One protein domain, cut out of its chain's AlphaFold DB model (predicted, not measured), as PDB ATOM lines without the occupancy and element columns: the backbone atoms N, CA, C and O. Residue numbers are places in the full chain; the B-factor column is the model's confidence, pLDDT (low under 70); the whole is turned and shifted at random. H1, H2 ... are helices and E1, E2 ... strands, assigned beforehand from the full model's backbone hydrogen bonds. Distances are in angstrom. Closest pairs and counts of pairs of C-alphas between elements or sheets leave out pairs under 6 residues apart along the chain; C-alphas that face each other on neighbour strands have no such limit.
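What this domain is: This is residues 37 to 171 of the 424 residues of an uncharacterized protein of uncultured archaeon (UniProt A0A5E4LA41). A twisted six-stranded sheet forms the core, with the long helix H4 over one face and H6, H7 and H8 over the other. H1, H2 and H3 come first along the printed part, H2 lying far out beyond one end of the sheet. The 135 printed residues include eight named helices and six named strands, in the order H1 H2 H3 E1 H4 H5 E2 H6 E3 H7 E4 E5 E6 H8. The mixed sheet runs E2 E1 E3 E6 E5 E4, and the class is mixed, helices and strands. The whole is compact, with a radius of gyration of the C-alphas of 14.2 A and spans of 44 by 32 by 31 A.

How they stand to each other: H1, residues 38 to 46, only just on the sheet with 5 pairs of C-alphas within 10 A, only grazes it. H2, residues 49 to 53, is not on it. H3, residues 61 to 65, grazes the sheet and touches H5, residues 90 to 94, which grazes it too; the closest C-alphas, of Arg 63 and Asn 94, are 4.8 A apart. E1, residues 66 to 70, is parallel to E2, residues 96 to 99 (N 68 to O 96, 2.8 A), and to E3, residues 115 to 119 (N 69 to O 117, 2.8 A). H4, residues 76 to 88, has a height over the sheet of 9.9 A, runs along the strands and touches H5 only at the corner, with residues 85 to 87 alone; Lys 86 and Leu 92 have the closest C-alphas, 4.9 A. E1, H4, H5 and E2 form a strand-helix-strand unit, parallel neighbour strands joined through helices, with a right-handed crossover. On the opposite face, H6, residues 102 to 109, and H7, residues 126 to 133, have heights of 9.8 A and 9.3 A; their units E2, H6, E3 and E3, H7, E4 are split, other strands lying between, and right-handed. E4, residues 140 to 144, E5, residues 147 to 153, and E6, residues 159 to 165, form a meander of antiparallel neighbours (N 142 to O 149, 2.8 A; N 150 to O 162, 2.9 A); E6 is parallel to E3 (N 118 to O 161, 2.8 A). H8, residues 166 to 170, is over E5. Every O i to N i+4 pair is within hydrogen-bond range in H2 to H8, and 4 of 5 in H1.

Where its parts are: H1 begins at C-alpha 38, (97.879, 107.919, -24.087). H4 is 18.2 A long; E5 and E6 are 19.9 A each. H8 ends at C-alpha 170, (101.677, 101.466, -49.799).

The domain as a whole: The C-alphas farthest apart, of Asn 56 and Asn 171, are 44.4 A apart. The printed part has no cut, and no link is long. Residues 37 to 63 are under 70 in pLDDT.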
ATOM      1  N   ASN A  37     100.481 111.736 -23.237       51.31
ATOM      2  CA  ASN A  37     100.247 110.978 -24.462       51.31
ATOM      3  C   ASN A  37      99.718 109.578 -24.067       51.31
ATOM      4  O   ASN A  37     100.420 108.849 -23.359       51.31
ATOM      5  N   PRO A  38      98.503 109.183 -24.487       54.12
ATOM      6  CA  PRO A  38      97.879 107.919 -24.087       54.12
ATOM      7  C   PRO A  38      98.707 106.683 -24.471       54.12
ATOM      8  O   PRO A  38      98.580 105.641 -23.834       54.12
ATOM      9  N   LEU A  39      99.602 106.797 -25.459       49.28
ATOM     10  CA  LEU A  39     100.537 105.737 -25.838       49.28
ATOM     11  C   LEU A  39     101.530 105.411 -24.717       49.28
ATOM     12  O   LEU A  39     101.774 104.247 -24.419       49.28
ATOM     13  N   ILE A  40     102.076 106.442 -24.071       49.88
ATOM     14  CA  ILE A  40     103.025 106.286 -22.967       49.88
ATOM     15  C   ILE A  40     102.319 105.594 -21.808       49.88
ATOM     16  O   ILE A  40     102.822 104.612 -21.276       49.88
ATOM     17  N   GLN A  41     101.109 106.039 -21.469       54.22
ATOM     18  CA  GLN A  41     100.319 105.397 -20.423       54.22
ATOM     19  C   GLN A  41      99.990 103.939 -20.757       54.22
ATOM     20  O   GLN A  41     100.068 103.101 -19.867       54.22
ATOM     21  N   LYS A  42      99.699 103.604 -22.022       55.97
ATOM     22  CA  LYS A  42      99.521 102.210 -22.457       55.97
ATOM     23  C   LYS A  42     100.801 101.378 -22.318       55.97
ATOM     24  O   LYS A  42     100.713 100.238 -21.877       55.97
ATOM     25  N   ILE A  43     101.964 101.935 -22.669       54.47
ATOM     26  CA  ILE A  43     103.270 101.274 -22.502       54.47
ATOM     27  C   ILE A  43     103.543 101.032 -21.010       54.47
ATOM     28  O   ILE A  43     103.773  99.898 -20.604       54.47
ATOM     29  N   TYR A  44     103.444 102.069 -20.175       54.47
ATOM     30  CA  TYR A  44     103.727 101.980 -18.738       54.47
ATOM     31  C   TYR A  44     102.720 101.129 -17.965       54.47
ATOM     32  O   TYR A  44     103.124 100.397 -17.071       54.47
ATOM     33  N   ALA A  45     101.429 101.175 -18.303       59.25
ATOM     34  CA  ALA A  45     100.410 100.359 -17.641       59.25
ATOM     35  C   ALA A  45     100.577  98.853 -17.907       59.25
ATOM     36  O   ALA A  45      99.966  98.041 -17.216       59.25
ATOM     37  N   ARG A  46     101.367  98.480 -18.922       60.25
ATOM     38  CA  ARG A  46     101.602  97.085 -19.314       60.25
ATOM     39  C   ARG A  46     102.982  96.564 -18.928       60.25
ATOM     40  O   ARG A  46     103.151  95.351 -18.856       60.25
ATOM     41  N   ILE A  47     103.942  97.445 -18.646       58.47
ATOM     42  CA  ILE A  47     105.202  97.048 -18.013       58.47
ATOM     43  C   ILE A  47     104.892  96.739 -16.549       58.47
ATOM     44  O   ILE A  47     104.366  97.590 -15.830       58.47
ATOM     45  N   ASN A  48     105.188  95.515 -16.110       60.16
ATOM     46  CA  ASN A  48     104.915  95.095 -14.743       60.16
ATOM     47  C   ASN A  48     105.614  96.060 -13.757       60.16
ATOM     48  O   ASN A  48     106.837  96.219 -13.837       60.16
ATOM     49  N   PRO A  49     104.887  96.695 -12.819       59.00
ATOM     50  CA  PRO A  49     105.473  97.615 -11.846       59.00
ATOM     51  C   PRO A  49     106.628  96.997 -11.050       59.00
ATOM     52  O   PRO A  49     107.571  97.699 -10.693       59.00
ATOM     53  N   GLU A  50     106.602  95.681 -10.811       59.28
ATOM     54  CA  GLU A  50     107.698  94.967 -10.152       59.28
ATOM     55  C   GLU A  50     108.940  94.821 -11.039       59.28
ATOM     56  O   GLU A  50     110.060  94.876 -10.533       59.28
ATOM     57  N   GLU A  51     108.770  94.657 -12.352       58.81
ATOM     58  CA  GLU A  51     109.880  94.635 -13.313       58.81
ATOM     59  C   GLU A  51     110.477  96.022 -13.515       58.81
ATOM     60  O   GLU A  51     111.671  96.128 -13.764       58.81
ATOM     61  N   LEU A  52     109.674  97.076 -13.356       57.62
ATOM     62  CA  LEU A  52     110.151  98.455 -13.327       57.62
ATOM     63  C   LEU A  52     110.900  98.757 -12.011       57.62
ATOM     64  O   LEU A  52     111.909  99.456 -12.016       57.62
ATOM     65  N   ALA A  53     110.434  98.199 -10.886       55.94
ATOM     66  CA  ALA A  53     110.982  98.431  -9.546       55.94
ATOM     67  C   ALA A  53     112.233  97.596  -9.207       55.94
ATOM     68  O   ALA A  53     113.100  98.065  -8.474       55.94
ATOM     69  N   ARG A  54     112.392  96.379  -9.753       56.41
ATOM     70  CA  ARG A  54     113.604  95.535  -9.573       56.41
ATOM     71  C   ARG A  54     114.851  96.092 -10.265       56.41
ATOM     72  O   ARG A  54     115.927  95.498 -10.243       56.41
ATOM     73  N   ALA A  55     114.705  97.239 -10.892       55.72
ATOM     74  CA  ALA A  55     115.472  97.647 -12.032       55.72
ATOM     75  C   ALA A  55     116.073  99.028 -11.741       55.72
ATOM     76  O   ALA A  55     115.914  99.999 -12.472       55.72
ATOM     77  N   ASN A  56     116.744  99.096 -10.590       44.78
ATOM     78  CA  ASN A  56     117.264 100.291  -9.916       44.78
ATOM     79  C   ASN A  56     118.418 101.013 -10.662       44.78
ATOM     80  O   ASN A  56     119.405 101.424 -10.060       44.78
ATOM     81  N   GLY A  57     118.312 101.186 -11.980       54.62
ATOM     82  CA  GLY A  57     119.254 101.919 -12.821       54.62
ATOM     83  C   GLY A  57     118.703 102.085 -14.239       54.62
ATOM     84  O   GLY A  57     118.726 101.151 -15.042       54.62
ATOM     85  N   SER A  58     118.240 103.294 -14.554       55.25
ATOM     86  CA  SER A  58     117.455 103.671 -15.744       55.25
ATOM     87  C   SER A  58     118.083 103.337 -17.111       55.25
ATOM     88  O   SER A  58     117.370 103.259 -18.107       55.25
ATOM     89  N   GLY A  59     119.394 103.081 -17.184       52.56
ATOM     90  CA  GLY A  59     120.085 102.723 -18.432       52.56
ATOM     91  C   GLY A  59     120.189 101.221 -18.734       52.56
ATOM     92  O   GLY A  59     120.312 100.844 -19.899       52.56
ATOM     93  N   ALA A  60     120.146 100.352 -17.716       54.16
ATOM     94  CA  ALA A  60     120.409  98.919 -17.885       54.16
ATOM     95  C   ALA A  60     119.152  98.102 -18.235       54.16
ATOM     96  O   ALA A  60     119.273  97.116 -18.962       54.16
ATOM     97  N   LEU A  61     117.950  98.527 -17.803       55.47
ATOM     98  CA  LEU A  61     116.691  97.860 -18.187       55.47
ATOM     99  C   LEU A  61     116.491  97.830 -19.688       55.47
ATOM    100  O   LEU A  61     116.135  96.804 -20.260       55.47
ATOM    101  N   MET A  62     116.673  98.986 -20.323       57.41
ATOM    102  CA  MET A  62     116.197  99.175 -21.686       57.41
ATOM    103  C   MET A  62     117.003  98.353 -22.694       57.41
ATOM    104  O   MET A  62     116.503  98.073 -23.781       57.41
ATOM    105  N   ARG A  63     118.201  97.878 -22.308       61.50
ATOM    106  CA  ARG A  63     118.978  96.918 -23.107       61.50
ATOM    107  C   ARG A  63     118.233  95.611 -23.352       61.50
ATOM    108  O   ARG A  63     118.319  95.056 -24.445       61.50
ATOM    109  N   ASN A  64     117.496  95.140 -22.347       73.56
ATOM    110  CA  ASN A  64     116.889  93.812 -22.364       73.56
ATOM    111  C   ASN A  64     115.398  93.829 -22.714       73.56
ATOM    112  O   ASN A  64     114.841  92.770 -22.977       73.56
ATOM    113  N   LEU A  65     114.759  95.003 -22.726       84.94
ATOM    114  CA  LEU A  65     113.311  95.120 -22.931       84.94
ATOM    115  C   LEU A  65     112.913  95.588 -24.332       84.94
ATOM    116  O   LEU A  65     111.747  95.464 -24.704       84.94
ATOM    117  N   THR A  66     113.854  96.131 -25.107       90.19
ATOM    118  CA  THR A  66     113.578  96.665 -26.444       90.19
ATOM    119  C   THR A  66     114.375  95.932 -27.512       90.19
ATOM    120  O   THR A  66     115.606  95.885 -27.465       90.19
ATOM    121  N   LEU A  67     113.654  95.410 -28.502       94.81
ATOM    122  CA  LEU A  67     114.209  94.886 -29.742       94.81
ATOM    123  C   LEU A  67     113.927  95.877 -30.871       94.81
ATOM    124  O   LEU A  67     112.771  96.189 -31.140       94.81
ATOM    125  N   VAL A  68     114.972  96.357 -31.540       95.62
ATOM    126  CA  VAL A  68     114.856  97.138 -32.773       95.62
ATOM    127  C   VAL A  68     115.147  96.223 -33.953       95.62
ATOM    128  O   VAL A  68     116.250  95.694 -34.081       95.62
ATOM    129  N   VAL A  69     114.159  96.054 -34.821       96.88
ATOM    130  CA  VAL A  69     114.246  95.255 -36.038       96.88
ATOM    131  C   VAL A  69     114.447  96.188 -37.224       96.88
ATOM    132  O   VAL A  69     113.541  96.932 -37.599       96.88
ATOM    133  N   LEU A  70     115.629  96.141 -37.830       95.94
ATOM    134  CA  LEU A  70     115.955  96.909 -39.027       95.94
ATOM    135  C   LEU A  70     115.524  96.142 -40.280       95.94
ATOM    136  O   LEU A  70     115.962  95.006 -40.487       95.94
ATOM    137  N   GLY A  71     114.710  96.775 -41.125       92.75
ATOM    138  CA  GLY A  71     114.336  96.231 -42.426       92.75
ATOM    139  C   GLY A  71     115.556  95.934 -43.300       92.75
ATOM    140  O   GLY A  71     116.526  96.697 -43.340       92.75
ATOM    141  N   SER A  72     115.511  94.814 -44.016       89.31
ATOM    142  CA  SER A  72     116.585  94.399 -44.925       89.31
ATOM    143  C   SER A  72     116.758  95.367 -46.105       89.31
ATOM    144  O   SER A  72     117.871  95.531 -46.608       89.31
ATOM    145  N   ASN A  73     115.684  96.069 -46.486       84.62
ATOM    146  CA  ASN A  73     115.648  97.018 -47.600       84.62
ATOM    147  C   ASN A  73     115.332  98.455 -47.151       84.62
ATOM    148  O   ASN A  73     114.723  99.206 -47.909       84.62
ATOM    149  N   LEU A  74     115.736  98.843 -45.934       86.12
ATOM    150  CA  LEU A  74     115.589 100.227 -45.466       86.12
ATOM    151  C   LEU A  74     116.248 101.216 -46.430       86.12
ATOM    152  O   LEU A  74     117.414 101.034 -46.825       86.12
ATOM    153  N   ASP A  75     115.529 102.289 -46.740       80.62
ATOM    154  CA  ASP A  75     116.054 103.349 -47.586       80.62
ATOM    155  C   ASP A  75     117.040 104.260 -46.822       80.62
ATOM    156  O   ASP A  75     117.251 104.153 -45.607       80.62
ATOM    157  N   ALA A  76     117.755 105.121 -47.553       78.44
ATOM    158  CA  ALA A  76     118.737 106.016 -46.938       78.44
ATOM    159  C   ALA A  76     118.105 107.000 -45.926       78.44
ATOM    160  O   ALA A  76     118.689 107.168 -44.851       78.44
ATOM    161  N   PRO A  77     116.943 107.628 -46.208       77.12
ATOM    162  CA  PRO A  77     116.197 108.403 -45.218       77.12
ATOM    163  C   PRO A  77     115.877 107.644 -43.926       77.12
ATOM    164  O   PRO A  77     116.138 108.179 -42.851       77.12
ATOM    165  N   GLU A  78     115.371 106.412 -44.002       83.31
ATOM    166  CA  GLU A  78     115.018 105.593 -42.838       83.31
ATOM    167  C   GLU A  78     116.251 105.200 -42.017       83.31
ATOM    168  O   GLU A  78     116.232 105.265 -40.787       83.31
ATOM    169  N   LYS A  79     117.365 104.858 -42.682       87.62
ATOM    170  CA  LYS A  79     118.646 104.589 -42.006       87.62
ATOM    171  C   LYS A  79     119.186 105.829 -41.302       87.62
ATOM    172  O   LYS A  79     119.550 105.760 -40.131       87.62
ATOM    173  N   ALA A  80     119.216 106.969 -41.991       82.75
ATOM    174  CA  ALA A  80     119.670 108.231 -41.410       82.75
ATOM    175  C   ALA A  80     118.788 108.652 -40.227       82.75
ATOM    176  O   ALA A  80     119.282 109.133 -39.206       82.75
ATOM    177  N   PHE A  81     117.482 108.425 -40.349       82.06
ATOM    178  CA  PHE A  81     116.519 108.631 -39.284       82.06
ATOM    179  C   PHE A  81     116.806 107.737 -38.072       82.06
ATOM    180  O   PHE A  81     116.877 108.253 -36.956       82.06
ATOM    181  N   TYR A  82     117.033 106.435 -38.273       89.62
ATOM    182  CA  TYR A  82     117.380 105.516 -37.188       89.62
ATOM    183  C   TYR A  82     118.658 105.943 -36.465       89.62
ATOM    184  O   TYR A  82     118.659 106.038 -35.240       89.62
ATOM    185  N   GLU A  83     119.724 106.260 -37.203       90.44
ATOM    186  CA  GLU A  83     120.993 106.694 -36.608       90.44
ATOM    187  C   GLU A  83     120.839 108.014 -35.840       90.44
ATOM    188  O   GLU A  83     121.344 108.155 -34.724       90.44
ATOM    189  N   SER A  84     120.063 108.963 -36.375       82.94
ATOM    190  CA  SER A  84     119.742 110.209 -35.672       82.94
ATOM    191  C   SER A  84     118.936 109.956 -34.393       82.94
ATOM    192  O   SER A  84     119.202 110.587 -33.370       82.94
ATOM    193  N   ALA A  85     117.959 109.047 -34.427       81.56
ATOM    194  CA  ALA A  85     117.157 108.690 -33.261       81.56
ATOM    195  C   ALA A  85     118.002 107.956 -32.208       81.56
ATOM    196  O   ALA A  85     117.917 108.254 -31.019       81.56
ATOM    197  N   LYS A  86     118.876 107.045 -32.642       87.50
ATOM    198  CA  LYS A  86     119.819 106.318 -31.791       87.50
ATOM    199  C   LYS A  86     120.789 107.255 -31.072       87.50
ATOM    200  O   LYS A  86     121.057 107.047 -29.893       87.50
ATOM    201  N   ALA A  87     121.277 108.292 -31.756       84.38
ATOM    202  CA  ALA A  87     122.142 109.313 -31.167       84.38
ATOM    203  C   ALA A  87     121.398 110.225 -30.174       84.38
ATOM    204  O   ALA A  87     121.966 110.621 -29.159       84.38
ATOM    205  N   GLY A  88     120.132 110.550 -30.456       77.75
ATOM    206  CA  GLY A  88     119.314 111.422 -29.610       77.75
ATOM    207  C   GLY A  88     118.732 110.747 -28.367       77.75
ATOM    208  O   GLY A  88     118.384 111.440 -27.411       77.75
ATOM    209  N   TYR A  89     118.629 109.412 -28.358       75.19
ATOM    210  CA  TYR A  89     117.880 108.689 -27.332       75.19
ATOM    211  C   TYR A  89     118.640 107.498 -26.737       75.19
ATOM    212  O   TYR A  89     118.785 106.459 -27.392       75.19
ATOM    213  N   PRO A  90     119.031 107.578 -25.447       75.88
ATOM    214  CA  PRO A  90     119.757 106.510 -24.765       75.88
ATOM    215  C   PRO A  90     119.061 105.143 -24.820       75.88
ATOM    216  O   PRO A  90     119.740 104.121 -24.903       75.88
ATOM    217  N   ILE A  91     117.726 105.109 -24.835       73.12
ATOM    218  CA  ILE A  91     116.929 103.879 -24.981       73.12
ATOM    219  C   ILE A  91     117.282 103.103 -26.262       73.12
ATOM    220  O   ILE A  91     117.493 101.896 -26.207       73.12
ATOM    221  N   LEU A  92     117.430 103.793 -27.397       81.94
ATOM    222  CA  LEU A  92     117.730 103.182 -28.694       81.94
ATOM    223  C   LEU A  92     119.211 102.818 -28.825       81.94
ATOM    224  O   LEU A  92     119.539 101.825 -29.468       81.94
ATOM    225  N   SER A  93     120.105 103.584 -28.189       83.75
ATOM    226  CA  SER A  93     121.540 103.264 -28.140       83.75
ATOM    227  C   SER A  93     121.842 101.956 -27.400       83.75
ATOM    228  O   SER A  93     122.848 101.304 -27.671       83.75
ATOM    229  N   ASN A  94     120.951 101.578 -26.483       84.31
ATOM    230  CA  ASN A  94     121.068 100.407 -25.628       84.31
ATOM    231  C   ASN A  94     120.215  99.226 -26.119       84.31
ATOM    232  O   ASN A  94     120.490  98.098 -25.730       84.31
ATOM    233  N   ALA A  95     119.205  99.456 -26.959       89.69
ATOM    234  CA  ALA A  95     118.316  98.405 -27.444       89.69
ATOM    235  C   ALA A  95     119.070  97.283 -28.179       89.69
ATOM    236  O   ALA A  95     120.072  97.518 -28.860       89.69
ATOM    237  N   THR A  96     118.549  96.058 -28.082       94.12
ATOM    238  CA  THR A  96     119.039  94.952 -28.911       94.12
ATOM    239  C   THR A  96     118.635  95.224 -30.354       94.12
ATOM    240  O   THR A  96     117.457  95.432 -30.631       94.12
ATOM    241  N   VAL A  97     119.595  95.240 -31.276       95.00
ATOM    242  CA  VAL A  97     119.341  95.507 -32.698       95.00
ATOM    243  C   VAL A  97     119.485  94.211 -33.477       95.00
ATOM    244  O   VAL A  97     120.506  93.534 -33.369       95.00
ATOM    245  N   ALA A  98     118.476  93.881 -34.271       96.19
ATOM    246  CA  ALA A  98     118.477  92.728 -35.153       96.19
ATOM    247  C   ALA A  98     118.061  93.147 -36.566       96.19
ATOM    248  O   ALA A  98     117.325  94.115 -36.756       96.19
ATOM    249  N   THR A  99     118.540  92.424 -37.571       95.25
ATOM    250  CA  THR A  99     118.107  92.603 -38.960       95.25
ATOM    251  C   THR A  99     116.920  91.701 -39.264       95.25
ATOM    252  O   THR A  99     116.782  90.629 -38.677       95.25
ATOM    253  N   ASP A 100     116.092  92.121 -40.209       92.62
ATOM    254  CA  ASP A 100     114.992  91.345 -40.778       92.62
ATOM    255  C   ASP A 100     115.443  89.939 -41.229       92.62
ATOM    256  O   ASP A 100     116.218  89.783 -42.175       92.62
ATOM    257  N   SER A 101     115.016  88.913 -40.486       94.06
ATOM    258  CA  SER A 101     115.345  87.502 -40.711       94.06
ATOM    259  C   SER A 101     114.318  86.589 -40.024       94.06
ATOM    260  O   SER A 101     113.575  87.027 -39.144       94.06
ATOM    261  N   GLN A 102     114.292  85.301 -40.385       93.12
ATOM    262  CA  GLN A 102     113.414  84.313 -39.735       93.12
ATOM    263  C   GLN A 102     113.767  84.089 -38.256       93.12
ATOM    264  O   GLN A 102     112.879  83.907 -37.425       93.12
ATOM    265  N   GLU A 103     115.051  84.166 -37.902       96.19
ATOM    266  CA  GLU A 103     115.500  84.092 -36.506       96.19
ATOM    267  C   GLU A 103     114.996  85.295 -35.705       96.19
ATOM    268  O   GLU A 103     114.511  85.147 -34.581       96.19
ATOM    269  N   THR A 104     115.046  86.486 -36.305       96.75
ATOM    270  CA  THR A 104     114.518  87.703 -35.691       96.75
ATOM    271  C   THR A 104     112.998  87.635 -35.553       96.75
ATOM    272  O   THR A 104     112.475  88.059 -34.527       96.75
ATOM    273  N   LEU A 105     112.275  87.050 -36.514       96.50
ATOM    274  CA  LEU A 105     110.829  86.836 -36.396       96.50
ATOM    275  C   LEU A 105     110.489  85.916 -35.214       96.50
ATOM    276  O   LEU A 105     109.628  86.254 -34.403       96.50
ATOM    277  N   ALA A 106     111.208  84.799 -35.063       96.44
ATOM    278  CA  ALA A 106     111.050  83.913 -33.910       96.44
ATOM    279  C   ALA A 106     111.359  84.643 -32.589       96.44
ATOM    280  O   ALA A 106     110.668  84.456 -31.587       96.44
ATOM    281  N   LEU A 107     112.359  85.529 -32.590       96.25
ATOM    282  CA  LEU A 107     112.707  86.355 -31.437       96.25
ATOM    283  C   LEU A 107     111.598  87.359 -31.083       96.25
ATOM    284  O   LEU A 107     111.263  87.495 -29.906       96.25
ATOM    285  N   VAL A 108     110.995  88.007 -32.081       96.06
ATOM    286  CA  VAL A 108     109.823  88.887 -31.928       96.06
ATOM    287  C   VAL A 108     108.640  88.109 -31.334       96.06
ATOM    288  O   VAL A 108     108.004  88.563 -30.384       96.06
ATOM    289  N   GLN A 109     108.386  86.896 -31.824       96.00
ATOM    290  CA  GLN A 109     107.286  86.040 -31.366       96.00
ATOM    291  C   GLN A 109     107.537  85.381 -30.000       96.00
ATOM    292  O   GLN A 109     106.583  84.999 -29.324       96.00
ATOM    293  N   SER A 110     108.790  85.297 -29.543       95.75
ATOM    294  CA  SER A 110     109.151  84.639 -28.277       95.75
ATOM    295  C   SER A 110     108.607  85.321 -27.014       95.75
ATOM    296  O   SER A 110     108.606  84.711 -25.948       95.75
ATOM    297  N   GLY A 111     108.197  86.590 -27.102       92.75
ATOM    298  CA  GLY A 111     107.766  87.389 -25.948       92.75
ATOM    299  C   GLY A 111     108.915  87.858 -25.054       92.75
ATOM    300  O   GLY A 111     108.679  88.479 -24.024       92.75
ATOM    301  N   LYS A 112     110.171  87.595 -25.445       93.88
ATOM    302  CA  LYS A 112     111.363  88.012 -24.694       93.88
ATOM    303  C   LYS A 112     111.474  89.535 -24.544       93.88
ATOM    304  O   LYS A 112     112.037  89.998 -23.556       93.88
ATOM    305  N   TYR A 113     110.981  90.295 -25.521       92.88
ATOM    306  CA  TYR A 113     111.064  91.755 -25.543       92.88
ATOM    307  C   TYR A 113     109.665  92.361 -25.450       92.88
ATOM    308  O   TYR A 113     108.921  92.279 -26.425       92.88
ATOM    309  N   PRO A 114     109.314  93.014 -24.329       88.06
ATOM    310  CA  PRO A 114     108.017  93.669 -24.180       88.06
ATOM    311  C   PRO A 114     107.757  94.777 -25.204       88.06
ATOM    312  O   PRO A 114     106.599  95.081 -25.483       88.06
ATOM    313  N   LEU A 115     108.815  95.383 -25.756       90.50
ATOM    314  CA  LEU A 115     108.730  96.381 -26.815       90.50
ATOM    315  C   LEU A 115     109.537  95.946 -28.041       90.50
ATOM    316  O   LEU A 115     110.755  95.766 -27.976       90.50
ATOM    317  N   VAL A 116     108.863  95.864 -29.182       94.88
ATOM    318  CA  VAL A 116     109.468  95.605 -30.488       94.88
ATOM    319  C   VAL A 116     109.257  96.826 -31.375       94.88
ATOM    320  O   VAL A 116     108.128  97.200 -31.679       94.88
ATOM    321  N   ILE A 117     110.350  97.451 -31.801       94.62
ATOM    322  CA  ILE A 117     110.336  98.561 -32.753       94.62
ATOM    323  C   ILE A 117     110.766  98.013 -34.107       94.62
ATOM    324  O   ILE A 117     111.896  97.561 -34.262       94.62
ATOM    325  N   VAL A 118     109.879  98.064 -35.088       96.25
ATOM    326  CA  VAL A 118     110.132  97.590 -36.448       96.25
ATOM    327  C   VAL A 118     110.338  98.803 -37.342       96.25
ATOM    328  O   VAL A 118     109.440  99.627 -37.481       96.25
ATOM    329  N   LEU A 119     111.531  98.944 -37.914       95.56
ATOM    330  CA  LEU A 119     111.837 100.025 -38.848       95.56
ATOM    331  C   LEU A 119     111.667  99.531 -40.281       95.56
ATOM    332  O   LEU A 119     112.236  98.498 -40.651       95.56
ATOM    333  N   GLY A 120     110.935 100.308 -41.074       93.69
ATOM    334  CA  GLY A 120     110.508  99.971 -42.425       93.69
ATOM    335  C   GLY A 120     109.137  99.298 -42.434       93.69
ATOM    336  O   GLY A 120     108.795  98.536 -41.526       93.69
ATOM    337  N   GLY A 121     108.348  99.593 -43.462       93.19
ATOM    338  CA  GLY A 121     107.040  98.986 -43.678       93.19
ATOM    339  C   GLY A 121     107.163  97.605 -44.318       93.19
ATOM    340  O   GLY A 121     108.278  97.123 -44.534       93.19
ATOM    341  N   PRO A 122     106.040  96.952 -44.662       91.31
ATOM    342  CA  PRO A 122     106.045  95.662 -45.353       91.31
ATOM    343  C   PRO A 122     106.934  95.614 -46.606       91.31
ATOM    344  O   PRO A 122     107.454  94.549 -46.936       91.31
ATOM    345  N   ALA A 123     107.141  96.747 -47.294       85.56
ATOM    346  CA  ALA A 123     108.014  96.810 -48.462       85.56
ATOM    347  C   ALA A 123     109.517  96.752 -48.125       85.56
ATOM    348  O   ALA A 123     110.304  96.224 -48.915       85.56
ATOM    349  N   GLN A 124     109.930  97.281 -46.968       90.06
ATOM    350  CA  GLN A 124     111.334  97.339 -46.544       90.06
ATOM    351  C   GLN A 124     111.702  96.290 -45.488       90.06
ATOM    352  O   GLN A 124     112.887  95.987 -45.317       90.06
ATOM    353  N   ASN A 125     110.711  95.755 -44.774       92.81
ATOM    354  CA  ASN A 125     110.881  94.874 -43.630       92.81
ATOM    355  C   ASN A 125     109.895  93.692 -43.707       92.81
ATOM    356  O   ASN A 125     108.686  93.848 -43.532       92.81
ATOM    357  N   GLY A 126     110.419  92.490 -43.952       90.50
ATOM    358  CA  GLY A 126     109.638  91.259 -44.037       90.50
ATOM    359  C   GLY A 126     108.873  90.951 -42.751       90.50
ATOM    360  O   GLY A 126     107.711  90.551 -42.823       90.50
ATOM    361  N   ILE A 127     109.471  91.216 -41.585       95.25
ATOM    362  CA  ILE A 127     108.797  91.083 -40.285       95.25
ATOM    363  C   ILE A 127     107.595  92.027 -40.202       95.25
ATOM    364  O   ILE A 127     106.533  91.583 -39.783       95.25
ATOM    365  N   ALA A 128     107.696  93.282 -40.653       95.12
ATOM    366  CA  ALA A 128     106.537  94.184 -40.692       95.12
ATOM    367  C   ALA A 128     105.379  93.597 -41.519       95.12
ATOM    368  O   ALA A 128     104.225  93.645 -41.096       95.12
ATOM    369  N   GLY A 129     105.694  92.980 -42.664       91.69
ATOM    370  CA  GLY A 129     104.713  92.282 -43.496       91.69
ATOM    371  C   GLY A 129     104.047  91.098 -42.789       91.69
ATOM    372  O   GLY A 129     102.826  90.963 -42.844       91.69
ATOM    373  N   GLU A 130     104.818  90.263 -42.090       93.75
ATOM    374  CA  GLU A 130     104.270  89.143 -41.308       93.75
ATOM    375  C   GLU A 130     103.410  89.622 -40.130       93.75
ATOM    376  O   GLU A 130     102.343  89.065 -39.876       93.75
ATOM    377  N   LEU A 131     103.811  90.705 -39.457       94.88
ATOM    378  CA  LEU A 131     103.031  91.312 -38.377       94.88
ATOM    379  C   LEU A 131     101.710  91.904 -38.881       94.88
ATOM    380  O   LEU A 131     100.684  91.753 -38.220       94.88
ATOM    381  N   LEU A 132     101.703  92.518 -40.066       92.25
ATOM    382  CA  LEU A 132     100.478  93.015 -40.689       92.25
ATOM    383  C   LEU A 132      99.531  91.863 -41.066       92.25
ATOM    384  O   LEU A 132      98.342  91.926 -40.756       92.25
ATOM    385  N   LYS A 133     100.050  90.778 -41.664       91.88
ATOM    386  CA  LYS A 133      99.264  89.569 -41.995       91.88
ATOM    387  C   LYS A 133      98.674  88.900 -40.755       91.88
ATOM    388  O   LYS A 133      97.537  88.440 -40.794       91.88
ATOM    389  N   ALA A 134      99.433  88.867 -39.661       93.00
ATOM    390  CA  ALA A 134      98.987  88.350 -38.371       93.00
ATOM    391  C   ALA A 134      98.019  89.296 -37.637       93.00
ATOM    392  O   ALA A 134      97.610  89.000 -36.518       93.00
ATOM    393  N   ASN A 135      97.656  90.437 -38.241       92.81
ATOM    394  CA  ASN A 135      96.825  91.472 -37.631       92.81
ATOM    395  C   ASN A 135      97.414  92.015 -36.310       92.81
ATOM    396  O   ASN A 135      96.678  92.477 -35.445       92.81
ATOM    397  N   ALA A 136      98.741  91.971 -36.153       93.56
ATOM    398  CA  ALA A 136      99.460  92.421 -34.960       93.56
ATOM    399  C   ALA A 136      99.768  93.932 -34.960       93.56
ATOM    400  O   ALA A 136     100.339  94.436 -33.999       93.56
ATOM    401  N   LEU A 137      99.405  94.655 -36.026       90.62
ATOM    402  CA  LEU A 137      99.580  96.108 -36.207       90.62
ATOM    403  C   LEU A 137      98.223  96.818 -36.385       90.62
ATOM    404  O   LEU A 137      98.052  97.649 -37.274       90.62
ATOM    405  N   ASN A 138      97.222  96.440 -35.587       87.00
ATOM    406  CA  ASN A 138      95.821  96.822 -35.796       87.00
ATOM    407  C   ASN A 138      95.246  97.806 -34.762       87.00
ATOM    408  O   ASN A 138      94.069  98.152 -34.852       87.00
ATOM    409  N   GLU A 139      96.027  98.260 -33.775       84.56
ATOM    410  CA  GLU A 139      95.494  99.124 -32.712       84.56
ATOM    411  C   GLU A 139      95.280 100.560 -33.191       84.56
ATOM    412  O   GLU A 139      94.273 101.187 -32.863       84.56
ATOM    413  N   SER A 140      96.255 101.117 -33.908       83.50
ATOM    414  CA  SER A 140      96.144 102.462 -34.473       83.50
ATOM    415  C   SER A 140      97.206 102.712 -35.535       83.50
ATOM    416  O   SER A 140      98.317 102.191 -35.449       83.50
ATOM    417  N   GLU A 141      96.866 103.562 -36.498       86.56
ATOM    418  CA  GLU A 141      97.787 104.117 -37.484       86.56
ATOM    419  C   GLU A 141      97.818 105.637 -37.325       86.56
ATOM    420  O   GLU A 141      96.778 106.292 -37.224       86.56
ATOM    421  N   GLN A 142      99.020 106.206 -37.276       81.81
ATOM    422  CA  GLN A 142      99.243 107.643 -37.204       81.81
ATOM    423  C   GLN A 142     100.186 108.066 -38.327       81.81
ATOM    424  O   GLN A 142     101.286 107.532 -38.469       81.81
ATOM    425  N   ILE A 143      99.760 109.051 -39.117       78.94
ATOM    426  CA  ILE A 143     100.532 109.577 -40.244       78.94
ATOM    427  C   ILE A 143     101.108 110.943 -39.854       78.94
ATOM    428  O   ILE A 143     100.373 111.908 -39.644       78.94
ATOM    429  N   TYR A 144     102.434 111.030 -39.790       75.94
ATOM    430  CA  TYR A 144     103.203 112.227 -39.448       75.94
ATOM    431  C   TYR A 144     104.013 112.712 -40.651       75.94
ATOM    432  O   TYR A 144     105.198 112.404 -40.813       75.94
ATOM    433  N   GLY A 145     103.372 113.503 -41.514       81.75
ATOM    434  CA  GLY A 145     103.991 113.921 -42.771       81.75
ATOM    435  C   GLY A 145     104.191 112.710 -43.676       81.75
ATOM    436  O   GLY A 145     103.203 112.150 -44.135       81.75
ATOM    437  N   GLU A 146     105.442 112.308 -43.900       75.06
ATOM    438  CA  GLU A 146     105.809 111.135 -44.713       75.06
ATOM    439  C   GLU A 146     106.050 109.863 -43.897       75.06
ATOM    440  O   GLU A 146     106.247 108.803 -44.480       75.06
ATOM    441  N   VAL A 147     106.009 109.950 -42.565       81.00
ATOM    442  CA  VAL A 147     106.210 108.805 -41.671       81.00
ATOM    443  C   VAL A 147     104.860 108.232 -41.261       81.00
ATOM    444  O   VAL A 147     103.986 108.959 -40.792       81.00
ATOM    445  N   VAL A 148     104.702 106.925 -41.411       85.12
ATOM    446  CA  VAL A 148     103.587 106.133 -40.905       85.12
ATOM    447  C   VAL A 148     104.066 105.381 -39.672       85.12
ATOM    448  O   VAL A 148     105.058 104.650 -39.717       85.12
ATOM    449  N   VAL A 149     103.358 105.572 -38.564       88.06
ATOM    450  CA  VAL A 149     103.570 104.818 -37.330       88.06
ATOM    451  C   VAL A 149     102.343 103.955 -37.088       88.06
ATOM    452  O   VAL A 149     101.245 104.481 -36.900       88.06
ATOM    453  N   GLN A 150     102.525 102.638 -37.100       91.31
ATOM    454  CA  GLN A 150     101.478 101.683 -36.745       91.31
ATOM    455  C   GLN A 150     101.798 101.032 -35.409       91.31
ATOM    456  O   GLN A 150     102.947 100.694 -35.114       91.31
ATOM    457  N   TYR A 151     100.755 100.840 -34.614       89.94
ATOM    458  CA  TYR A 151     100.834 100.214 -33.308       89.94
ATOM    459  C   TYR A 151     100.007  98.943 -33.303       89.94
ATOM    460  O   TYR A 151      98.913  98.887 -33.872       89.94
ATOM    461  N   GLY A 152     100.481  97.953 -32.568       92.81
ATOM    462  CA  GLY A 152      99.644  96.841 -32.173       92.81
ATOM    463  C   GLY A 152     100.332  95.944 -31.167       92.81
ATOM    464  O   GLY A 152     101.306  96.338 -30.522       92.81
ATOM    465  N   GLN A 153      99.784  94.752 -30.994       92.19
ATOM    466  CA  GLN A 153     100.197  93.838 -29.949       92.19
ATOM    467  C   GLN A 153     100.285  92.420 -30.496       92.19
ATOM    468  O   GLN A 153      99.425  91.974 -31.254       92.19
ATOM    469  N   LEU A 154     101.325  91.705 -30.081       93.88
ATOM    470  CA  LEU A 154     101.454  90.274 -30.322       93.88
ATOM    471  C   LEU A 154     100.597  89.473 -29.336       93.88
ATOM    472  O   LEU A 154     100.309  89.928 -28.229       93.88
ATOM    473  N   GLU A 155     100.281  88.228 -29.687       93.94
ATOM    474  CA  GLU A 155      99.569  87.293 -28.798       93.94
ATOM    475  C   GLU A 155     100.300  87.062 -27.465       93.94
ATOM    476  O   GLU A 155      99.674  86.855 -26.430       93.94
ATOM    477  N   ASN A 156     101.634  87.162 -27.472       91.50
ATOM    478  CA  ASN A 156     102.479  87.049 -26.281       91.50
ATOM    479  C   ASN A 156     102.451  88.299 -25.374       91.50
ATOM    480  O   ASN A 156     103.153  88.343 -24.367       91.50
ATOM    481  N   GLY A 157     101.683  89.326 -25.740       90.12
ATOM    482  CA  GLY A 157     101.531  90.562 -24.983       90.12
ATOM    483  C   GLY A 157     102.512  91.680 -25.347       90.12
ATOM    484  O   GLY A 157     102.274  92.815 -24.929       90.12
ATOM    485  N   SER A 158     103.553  91.407 -26.140       91.19
ATOM    486  CA  SER A 158     104.557  92.408 -26.531       91.19
ATOM    487  C   SER A 158     103.935  93.505 -27.389       91.19
ATOM    488  O   SER A 158     103.155  93.228 -28.305       91.19
ATOM    489  N   LEU A 159     104.307  94.753 -27.113       90.81
ATOM    490  CA  LEU A 159     103.913  95.899 -27.916       90.81
ATOM    491  C   LEU A 159     104.802  95.992 -29.152       90.81
ATOM    492  O   LEU A 159     106.030  95.967 -29.048       90.81
ATOM    493  N   VAL A 160     104.177  96.172 -30.308       93.94
ATOM    494  CA  VAL A 160     104.870  96.398 -31.571       93.94
ATOM    495  C   VAL A 160     104.610  97.821 -32.035       93.94
ATOM    496  O   VAL A 160     103.466  98.272 -32.101       93.94
ATOM    497  N   VAL A 161     105.688  98.515 -32.389       93.06
ATOM    498  CA  VAL A 161     105.643  99.815 -33.052       93.06
ATOM    499  C   VAL A 161     106.360  99.690 -34.385       93.06
ATOM    500  O   VAL A 161     107.578  99.530 -34.419       93.06
ATOM    501  N   MET A 162     105.616  99.766 -35.481       94.12
ATOM    502  CA  MET A 162     106.193  99.861 -36.816       94.12
ATOM    503  C   MET A 162     106.353 101.332 -37.187       94.12
ATOM    504  O   MET A 162     105.395 102.098 -37.100       94.12
ATOM    505  N   VAL A 163     107.548 101.718 -37.622       92.00
ATOM    506  CA  VAL A 163     107.847 103.051 -38.147       92.00
ATOM    507  C   VAL A 163     108.350 102.889 -39.571       92.00
ATOM    508  O   VAL A 163     109.404 102.303 -39.796       92.00
ATOM    509  N   SER A 164     107.596 103.415 -40.525       90.06
ATOM    510  CA  SER A 164     107.877 103.327 -41.957       90.06
ATOM    511  C   SER A 164     107.673 104.685 -42.598       90.06
ATOM    512  O   SER A 164     106.939 105.513 -42.064       90.06
ATOM    513  N   ASP A 165     108.234 104.923 -43.775       87.62
ATOM    514  CA  ASP A 165     107.662 105.946 -44.645       87.62
ATOM    515  C   ASP A 165     106.342 105.462 -45.296       87.62
ATOM    516  O   ASP A 165     106.019 104.269 -45.275       87.62
ATOM    517  N   LYS A 166     105.542 106.368 -45.874       84.56
ATOM    518  CA  LYS A 166     104.285 105.995 -46.561       84.56
ATOM    519  C   LYS A 166     104.505 104.992 -47.695       84.56
ATOM    520  O   LYS A 166     103.668 104.120 -47.922       84.56
ATOM    521  N   ARG A 167     105.627 105.109 -48.409       81.06
ATOM    522  CA  ARG A 167     105.979 104.205 -49.513       81.06
ATOM    523  C   ARG A 167     106.161 102.785 -49.001       81.06
ATOM    524  O   ARG A 167     105.698 101.858 -49.647       81.06
ATOM    525  N   GLY A 168     106.736 102.620 -47.823       80.38
ATOM    526  CA  GLY A 168     106.961 101.324 -47.220       80.38
ATOM    527  C   GLY A 168     105.716 100.543 -46.865       80.38
ATOM    528  O   GLY A 168     105.741  99.314 -46.814       80.38
ATOM    529  N   VAL A 169     104.616 101.264 -46.664       82.06
ATOM    530  CA  VAL A 169     103.300 100.689 -46.394       82.06
ATOM    531  C   VAL A 169     102.500 100.495 -47.683       82.06
ATOM    532  O   VAL A 169     101.819  99.486 -47.829       82.06
ATOM    533  N   SER A 170     102.562 101.446 -48.622       82.88
ATOM    534  CA  SER A 170     101.677 101.466 -49.799       82.88
ATOM    535  C   SER A 170     102.283 100.918 -51.098       82.88
ATOM    536  O   SER A 170     101.529 100.504 -51.982       82.88
ATOM    537  N   ASN A 171     103.609 100.928 -51.253       84.56
ATOM    538  CA  ASN A 171     104.286 100.353 -52.418       84.56
ATOM    539  C   ASN A 171     104.521  98.853 -52.212       84.56
ATOM    540  O   ASN A 171     104.668  98.366 -51.093       84.56
TER     541      ASN A 171